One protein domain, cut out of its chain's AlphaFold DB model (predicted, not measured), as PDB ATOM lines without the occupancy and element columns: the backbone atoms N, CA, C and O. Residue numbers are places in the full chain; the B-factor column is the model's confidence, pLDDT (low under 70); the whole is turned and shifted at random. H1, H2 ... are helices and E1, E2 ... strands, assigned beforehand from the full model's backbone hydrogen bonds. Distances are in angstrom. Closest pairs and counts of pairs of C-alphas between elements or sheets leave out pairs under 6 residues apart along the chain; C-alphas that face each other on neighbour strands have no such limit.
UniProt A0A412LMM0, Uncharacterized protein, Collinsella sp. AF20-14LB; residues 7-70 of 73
ATOM      1  N   ASN A   7     176.172 153.635 142.130       94.94
ATOM      2  CA  ASN A   7     177.249 154.475 141.621       94.94
ATOM      3  C   ASN A   7     176.930 155.954 141.904       94.94
ATOM      4  O   ASN A   7     175.810 156.406 141.684       94.94
ATOM      5  N   ILE A   8     177.918 156.703 142.394       93.81
ATOM      6  CA  ILE A   8     177.796 158.125 142.726       93.81
ATOM      7  C   ILE A   8     177.466 159.005 141.506       93.81
ATOM      8  O   ILE A   8     176.823 160.040 141.655       93.81
ATOM      9  N   ASP A   9     177.814 158.559 140.296       93.00
ATOM     10  CA  ASP A   9     177.489 159.258 139.043       93.00
ATOM     11  C   ASP A   9     175.988 159.200 138.691       93.00
ATOM     12  O   ASP A   9     175.522 159.903 137.798       93.00
ATOM     13  N   GLU A  10     175.209 158.352 139.374       94.50
ATOM     14  CA  GLU A  10     173.756 158.242 139.178       94.50
ATOM     15  C   GLU A  10     172.978 159.383 139.861       94.50
ATOM     16  O   GLU A  10     171.767 159.516 139.664       94.50
ATOM     17  N   PHE A  11     173.646 160.196 140.684       94.62
ATOM     18  CA  PHE A  11     173.012 161.212 141.517       94.62
ATOM     19  C   PHE A  11     172.993 162.582 140.836       94.62
ATOM     20  O   PHE A  11     173.884 162.945 140.072       94.62
ATOM     21  N   GLN A  12     171.967 163.378 141.148       94.56
ATOM     22  CA  GLN A  12     171.955 164.790 140.766       94.56
ATOM     23  C   GLN A  12     173.076 165.525 141.496       94.56
ATOM     24  O   GLN A  12     173.354 165.222 142.654       94.56
ATOM     25  N   VAL A  13     173.677 166.508 140.834       95.50
ATOM     26  CA  VAL A  13     174.780 167.305 141.376       95.50
ATOM     27  C   VAL A  13     174.392 168.777 141.482       95.50
ATOM     28  O   VAL A  13     173.500 169.242 140.768       95.50
ATOM     29  N   ASP A  14     175.053 169.509 142.375       92.75
ATOM     30  CA  ASP A  14     174.957 170.966 142.446       92.75
ATOM     31  C   ASP A  14     175.806 171.666 141.364       92.75
ATOM     32  O   ASP A  14     176.417 171.034 140.500       92.75
ATOM     33  N   GLU A  15     175.852 173.000 141.412       93.06
ATOM     34  CA  GLU A  15     176.630 173.841 140.489       93.06
ATOM     35  C   GLU A  15     178.142 173.547 140.479       93.06
ATOM     36  O   GLU A  15     178.820 173.857 139.500       93.06
ATOM     37  N   ASN A  16     178.668 172.923 141.538       91.94
ATOM     38  CA  ASN A  16     180.076 172.556 141.681       91.94
ATOM     39  C   ASN A  16     180.336 171.083 141.332       91.94
ATOM     40  O   ASN A  16     181.459 170.605 141.495       91.94
ATOM     41  N   GLY A  17     179.317 170.351 140.872       92.81
ATOM     42  CA  GLY A  17     179.421 168.924 140.584       92.81
ATOM     43  C   GLY A  17     179.389 168.039 141.834       92.81
ATOM     44  O   GLY A  17     179.746 166.867 141.744       92.81
ATOM     45  N   ILE A  18     178.977 168.566 142.993       94.12
ATOM     46  CA  ILE A  18     178.870 167.780 144.226       94.12
ATOM     47  C   ILE A  18     177.510 167.071 144.247       94.12
ATOM     48  O   ILE A  18     176.485 167.746 144.113       94.12
ATOM     49  N   PRO A  19     177.455 165.741 144.451       96.88
ATOM     50  CA  PRO A  19     176.200 165.004 144.550       96.88
ATOM     51  C   PRO A  19     175.276 165.562 145.632       96.88
ATOM     52  O   PRO A  19     175.693 165.845 146.755       96.88
ATOM     53  N   LEU A  20     173.994 165.694 145.316       96.31
ATOM     54  CA  LEU A  20     172.967 166.082 146.272       96.31
ATOM     55  C   LEU A  20     172.634 164.900 147.185       96.31
ATOM     56  O   LEU A  20     172.534 163.757 146.736       96.31
ATOM     57  N   PHE A  21     172.425 165.178 148.471       95.88
ATOM     58  CA  PHE A  21     172.020 164.157 149.424       95.88
ATOM     59  C   PHE A  21     170.606 163.651 149.083       95.88
ATOM     60  O   PHE A  21     169.673 164.460 149.010       95.88
ATOM     61  N   PRO A  22     170.417 162.338 148.860       94.06
ATOM     62  CA  PRO A  22     169.138 161.812 148.397       94.06
ATOM     63  C   PRO A  22     168.028 161.929 149.434       94.06
ATOM     64  O   PRO A  22     168.241 161.787 150.636       94.06
ATOM     65  N   VAL A  23     166.802 162.099 148.946       91.81
ATOM     66  CA  VAL A  23     165.591 162.066 149.772       91.81
ATOM     67  C   VAL A  23     165.021 160.649 149.843       91.81
ATOM     68  O   VAL A  23     165.200 159.848 148.928       91.81
ATOM     69  N   GLY A  24     164.299 160.337 150.921       92.69
ATOM     70  CA  GLY A  24     163.636 159.035 151.076       92.69
ATOM     71  C   GLY A  24     164.576 157.877 151.418       92.69
ATOM     72  O   GLY A  24     164.205 156.720 151.233       92.69
ATOM     73  N   LEU A  25     165.781 158.179 151.911       94.50
ATOM     74  CA  LEU A  25     166.699 157.180 152.444       94.50
ATOM     75  C   LEU A  25     166.112 156.526 153.697       94.50
ATOM     76  O   LEU A  25     165.540 157.201 154.556       94.50
ATOM     77  N   LYS A  26     166.304 155.215 153.820       95.94
ATOM     78  CA  LYS A  26     166.061 154.475 155.058       95.94
ATOM     79  C   LYS A  26     167.389 154.242 155.766       95.94
ATOM     80  O   LYS A  26     168.359 153.842 155.130       95.94
ATOM     81  N   GLU A  27     167.426 154.457 157.073       93.50
ATOM     82  CA  GLU A  27     168.589 154.118 157.890       93.50
ATOM     83  C   GLU A  27     168.505 152.655 158.359       93.50
ATOM     84  O   GLU A  27     167.483 152.207 158.885       93.50
ATOM     85  N   GLU A  28     169.576 151.894 158.140       91.94
ATOM     86  CA  GLU A  28     169.751 150.521 158.608       91.94
ATOM     87  C   GLU A  28     171.078 150.392 159.357       91.94
ATOM     88  O   GLU A  28     172.153 150.345 158.757       91.94
ATOM     89  N   THR A  29     170.990 150.312 160.687       85.06
ATOM     90  CA  THR A  29     172.134 150.336 161.612       85.06
ATOM     91  C   THR A  29     172.941 151.632 161.479       85.06
ATOM     92  O   THR A  29     172.630 152.586 162.179       85.06
ATOM     93  N   SER A  30     173.916 151.684 160.568       87.12
ATOM     94  CA  SER A  30     174.739 152.871 160.269       87.12
ATOM     95  C   SER A  30     174.771 153.188 158.767       87.12
ATOM     96  O   SER A  30     175.580 153.995 158.301       87.12
ATOM     97  N   LEU A  31     173.931 152.509 157.976       94.44
ATOM     98  CA  LEU A  31     173.906 152.611 156.523       94.44
ATOM     99  C   LEU A  31     172.640 153.291 156.015       94.44
ATOM    100  O   LEU A  31     171.551 153.040 156.519       94.44
ATOM    101  N   TYR A  32     172.778 154.089 154.957       96.06
ATOM    102  CA  TYR A  32     171.638 154.614 154.218       96.06
ATOM    103  C   TYR A  32     171.304 153.701 153.043       96.06
ATOM    104  O   TYR A  32     172.169 153.364 152.230       96.06
ATOM    105  N   VAL A  33     170.034 153.323 152.954       96.12
ATOM    106  CA  VAL A  33     169.473 152.474 151.905       96.12
ATOM    107  C   VAL A  33     168.570 153.319 151.018       96.12
ATOM    108  O   VAL A  33     167.667 154.009 151.497       96.12
ATOM    109  N   LEU A  34     168.835 153.269 149.717       95.88
ATOM    110  CA  LEU A  34     168.054 153.924 148.676       95.88
ATOM    111  C   LEU A  34     166.705 153.210 148.483       95.88
ATOM    112  O   LEU A  34     166.582 152.025 148.804       95.88
ATOM    113  N   PRO A  35     165.693 153.878 147.899       94.88
ATOM    114  CA  PRO A  35     164.392 153.260 147.627       94.88
ATOM    115  C   PRO A  35     164.448 151.992 146.759       94.88
ATOM    116  O   PRO A  35     163.552 151.155 146.836       94.88
ATOM    117  N   ASP A  36     165.493 151.835 145.943       93.88
ATOM    118  CA  ASP A  36     165.731 150.650 145.110       93.88
ATOM    119  C   ASP A  36     166.444 149.498 145.854       93.88
ATOM    120  O   ASP A  36     166.717 148.448 145.268       93.88
ATOM    121  N   GLY A  37     166.737 149.681 147.146       94.19
ATOM    122  CA  GLY A  37     167.373 148.698 148.020       94.19
ATOM    123  C   GLY A  37     168.902 148.673 147.970       94.19
ATOM    124  O   GLY A  37     169.505 147.863 148.676       94.19
ATOM    125  N   ARG A  38     169.553 149.519 147.160       95.88
ATOM    126  CA  ARG A  38     171.019 149.663 147.169       95.88
ATOM    127  C   ARG A  38     171.474 150.570 148.310       95.88
ATOM    128  O   ARG A  38     170.741 151.443 148.763       95.88
ATOM    129  N   TYR A  39     172.708 150.384 148.762       96.06
ATOM    130  CA  TYR A  39     173.324 151.278 149.738       96.06
ATOM    131  C   TYR A  39     173.838 152.550 149.065       96.06
ATOM    132  O   TYR A  39     174.342 152.508 147.937       96.06
ATOM    133  N   LEU A  40     173.732 153.666 149.783       96.75
ATOM    134  CA  LEU A  40     174.343 154.928 149.387       96.75
ATOM    135  C   LEU A  40     175.875 154.752 149.301       96.75
ATOM    136  O   LEU A  40     176.457 154.163 150.214       96.75
ATOM    137  N   PRO A  41     176.549 155.218 148.234       96.38
ATOM    138  CA  PRO A  41     178.000 155.128 148.151       96.38
ATOM    139  C   PRO A  41     178.679 156.095 149.122       96.38
ATOM    140  O   PRO A  41     178.134 157.153 149.441       96.38
ATOM    141  N   CYS A  42     179.890 155.758 149.572       95.19
ATOM    142  CA  CYS A  42     180.718 156.707 150.313       95.19
ATOM    143  C   CYS A  42     180.965 157.967 149.472       95.19
ATOM    144  O   CYS A  42     181.140 157.879 148.254       95.19
ATOM    145  N   GLY A  43     180.988 159.133 150.111       94.38
ATOM    146  CA  GLY A  43     181.211 160.384 149.397       94.38
ATOM    147  C   GLY A  43     180.818 161.634 150.168       94.38
ATOM    148  O   GLY A  43     180.326 161.583 151.299       94.38
ATOM    149  N   VAL A  44     181.045 162.777 149.524       95.38
ATOM    150  CA  VAL A  44     180.602 164.085 150.010       95.38
ATOM    151  C   VAL A  44     179.292 164.433 149.328       95.38
ATOM    152  O   VAL A  44     179.217 164.410 148.101       95.38
ATOM    153  N   TYR A  45     178.286 164.784 150.124       96.44
ATOM    154  CA  TYR A  45     176.965 165.141 149.624       96.44
ATOM    155  C   TYR A  45     176.557 166.535 150.077       96.44
ATOM    156  O   TYR A  45     176.812 166.924 151.218       96.44
ATOM    157  N   ARG A  46     175.874 167.266 149.198       96.69
ATOM    158  CA  ARG A  46     175.259 168.558 149.507       96.69
ATOM    159  C   ARG A  46     173.896 168.351 150.152       96.69
ATOM    160  O   ARG A  46     173.049 167.658 149.591       96.69
ATOM    161  N   THR A  47     173.653 168.949 151.311       93.69
ATOM    162  CA  THR A  47     172.337 168.888 151.962       93.69
ATOM    163  C   THR A  47     171.415 169.987 151.440       93.69
ATOM    164  O   THR A  47     171.863 171.015 150.932       93.69
ATOM    165  N   ALA A  48     170.101 169.774 151.555       87.56
ATOM    166  CA  ALA A  48     169.091 170.702 151.036       87.56
ATOM    167  C   ALA A  48     169.133 172.100 151.689       87.56
ATOM    168  O   ALA A  48     168.666 173.068 151.099       87.56
ATOM    169  N   ASP A  49     169.705 172.212 152.887       90.06
ATOM    170  CA  ASP A  49     169.931 173.469 153.610       90.06
ATOM    171  C   ASP A  49     171.219 174.202 153.184       90.06
ATOM    172  O   ASP A  49     171.578 175.223 153.770       90.06
ATOM    173  N   GLY A  50     171.925 173.703 152.164       87.38
ATOM    174  CA  GLY A  50     173.182 174.278 151.690       87.38
ATOM    175  C   GLY A  50     174.397 173.897 152.540       87.38
ATOM    176  O   GLY A  50     175.470 174.480 152.360       87.38
ATOM    177  N   GLY A  51     174.257 172.931 153.449       93.75
ATOM    178  CA  GLY A  51     175.369 172.275 154.130       93.75
ATOM    179  C   GLY A  51     176.040 171.193 153.277       93.75
ATOM    180  O   GLY A  51     175.743 171.010 152.092       93.75
ATOM    181  N   SER A  52     176.975 170.476 153.896       94.12
ATOM    182  CA  SER A  52     177.624 169.309 153.300       94.12
ATOM    183  C   SER A  52     177.800 168.224 154.351       94.12
ATOM    184  O   SER A  52     178.101 168.520 155.508       94.12
ATOM    185  N   ILE A  53     177.665 166.967 153.938       93.50
ATOM    186  CA  ILE A  53     177.976 165.806 154.770       93.50
ATOM    187  C   ILE A  53     179.085 164.980 154.131       93.50
ATOM    188  O   ILE A  53     179.170 164.868 152.909       93.50
ATOM    189  N   ILE A  54     179.915 164.374 154.976       93.31
ATOM    190  CA  ILE A  54     180.843 163.317 154.580       93.31
ATOM    191  C   ILE A  54     180.212 162.009 155.037       93.31
ATOM    192  O   ILE A  54     180.063 161.777 156.237       93.31
ATOM    193  N   TYR A  55     179.806 161.180 154.083       94.25
ATOM    194  CA  TYR A  55     179.239 159.872 154.356       94.25
ATOM    195  C   TYR A  55     180.306 158.801 154.146       94.25
ATOM    196  O   TYR A  55     180.672 158.495 153.015       94.25
ATOM    197  N   GLU A  56     180.814 158.255 155.252       93.12
ATOM    198  CA  GLU A  56     181.934 157.309 155.262       93.12
ATOM    199  C   GLU A  56     181.729 156.220 156.338       93.12
ATOM    200  O   GLU A  56     182.435 156.189 157.351       93.12
ATOM    201  N   PRO A  57     180.713 155.350 156.188       92.81
ATOM    202  CA  PRO A  57     180.431 154.297 157.161       92.81
ATOM    203  C   PRO A  57     181.523 153.214 157.158       92.81
ATOM    204  O   PRO A  57     182.058 152.833 156.110       92.81
ATOM    205  N   SER A  58     181.832 152.661 158.333       91.62
ATOM    206  CA  SER A  58     182.848 151.608 158.488       91.62
ATOM    207  C   SER A  58     182.450 150.301 157.799       91.62
ATOM    208  O   SER A  58     183.289 149.508 157.375       91.62
ATOM    209  N   GLU A  59     181.157 150.078 157.607       91.31
ATOM    210  CA  GLU A  59     180.641 148.883 156.961       91.31
ATOM    211  C   GLU A  59     180.831 148.888 155.434       91.31
ATOM    212  O   GLU A  59     180.667 147.827 154.824       91.31
ATOM    213  N   LEU A  60     181.176 150.038 154.825       89.88
ATOM    214  CA  LEU A  60     181.425 150.179 153.379       89.88
ATOM    215  C   LEU A  60     182.860 150.602 153.026       89.88
ATOM    216  O   LEU A  60     183.238 150.503 151.860       89.88
ATOM    217  N   SER A  61     183.667 151.050 153.993       88.31
ATOM    218  CA  SER A  61     184.991 151.611 153.711       88.31
ATOM    219  C   SER A  61     186.051 151.269 154.745       88.31
ATOM    220  O   SER A  61     185.834 151.374 155.951       88.31
ATOM    221  N   PHE A  62     187.254 150.961 154.253       86.44
ATOM    222  CA  PHE A  62     188.445 150.784 155.081       86.44
ATOM    223  C   PHE A  62     188.782 152.043 155.896       86.44
ATOM    224  O   PHE A  62     189.146 151.943 157.066       86.44
ATOM    225  N   PHE A  63     188.618 153.234 155.311       86.44
ATOM    226  CA  PHE A  63     188.867 154.483 156.029       86.44
ATOM    227  C   PHE A  63     187.832 154.694 157.137       86.44
ATOM    228  O   PHE A  63     188.198 155.034 158.261       86.44
ATOM    229  N   GLY A  64     186.560 154.389 156.861       87.12
ATOM    230  CA  GLY A  64     185.505 154.381 157.874       87.12
ATOM    231  C   GLY A  64     185.805 153.419 159.032       87.12
ATOM    232  O   GLY A  64     185.609 153.775 160.193       87.12
ATOM    233  N   GLN A  65     186.342 152.225 158.746       89.75
ATOM    234  CA  GLN A  65     186.762 151.260 159.778       89.75
ATOM    235  C   GLN A  65     187.880 151.815 160.647       89.75
ATOM    236  O   GLN A  65     187.800 151.743 161.870       89.75
ATOM    237  N   MET A  66     188.900 152.402 160.022       89.38
ATOM    238  CA  MET A  66     190.004 153.027 160.739       89.38
ATOM    239  C   MET A  66     189.508 154.173 161.633       89.38
ATOM    240  O   MET A  66     189.877 154.233 162.800       89.38
ATOM    241  N   LEU A  67     188.635 155.054 161.130       85.38
ATOM    242  CA  LEU A  67     188.064 156.150 161.921       85.38
ATOM    243  C   LEU A  67     187.235 155.658 163.114       85.38
ATOM    244  O   LEU A  67     187.269 156.280 164.175       85.38
ATOM    245  N   ALA A  68     186.493 154.560 162.955       86.12
ATOM    246  CA  ALA A  68     185.686 153.994 164.031       86.12
ATOM    247  C   ALA A  68     186.543 153.540 165.226       86.12
ATOM    248  O   ALA A  68     186.129 153.736 166.366       86.12
ATOM    249  N   GLN A  69     187.763 153.046 164.983       84.31
ATOM    250  CA  GLN A  69     188.693 152.631 166.045       84.31
ATOM    251  C   GLN A  69     189.122 153.787 166.961       84.31
ATOM    252  O   GLN A  69     189.449 153.560 168.118       84.31
ATOM    253  N   PHE A  70     189.105 155.030 166.472       81.38
ATOM    254  CA  PHE A  70     189.447 156.208 167.280       81.38
ATOM    255  C   PHE A  70     188.260 156.777 168.067       81.38
ATOM    256  O   PHE A  70     188.454 157.663 168.899       81.38
TER     257      PHE A  70
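Overview. This is residues 7 to 70 of the 73 residues of an uncharacterized protein of Collinsella sp. AF20-14LB (UniProt A0A412LMM0). Little regular structure is present: two small hairpins, E1 with E2 and E3 with E4, are apart in a body made mostly of loops, and a short helix, H1, sits at one end. Residues 7 to 25, with no named element, come first. The printed part has 64 residues, with E1, E2, E3, E4 and H1 in that order, two antiparallel sheets and a mixed class; named elements hold only 22 residues. It is compact, with a radius of gyration of the C-alphas of 12.1 A and spans of 35 by 25 by 21 A.

Arrangement. E1, residues 26 to 28, and E2, residues 31 to 33, form an antiparallel hairpin at 141 degrees, with N 28 and O 31 at 2.8 A. E3, residues 43 to 46, and E4, residues 52 to 55, form another at 154 degrees, with N 45 and O 53 at 2.9 A. H1, residues 62 to 69, is apart from E3; its O i to N i+4 pairs are within hydrogen-bond range.

Along the chain. E1 starts at C-alpha 26 (166.061, 154.475, 155.058). E3 measures 10.1 A, E4 9.6 A and H1 11.1 A, ending at C-alpha 69 (188.693, 152.631, 166.045).

Size, cuts and confidence. The farthest C-alphas, Glu 15 and Gln 69, are 35.3 A apart. The printed part has no cut, no link between named elements is long, and no printed residue is under 70 in pLDDT.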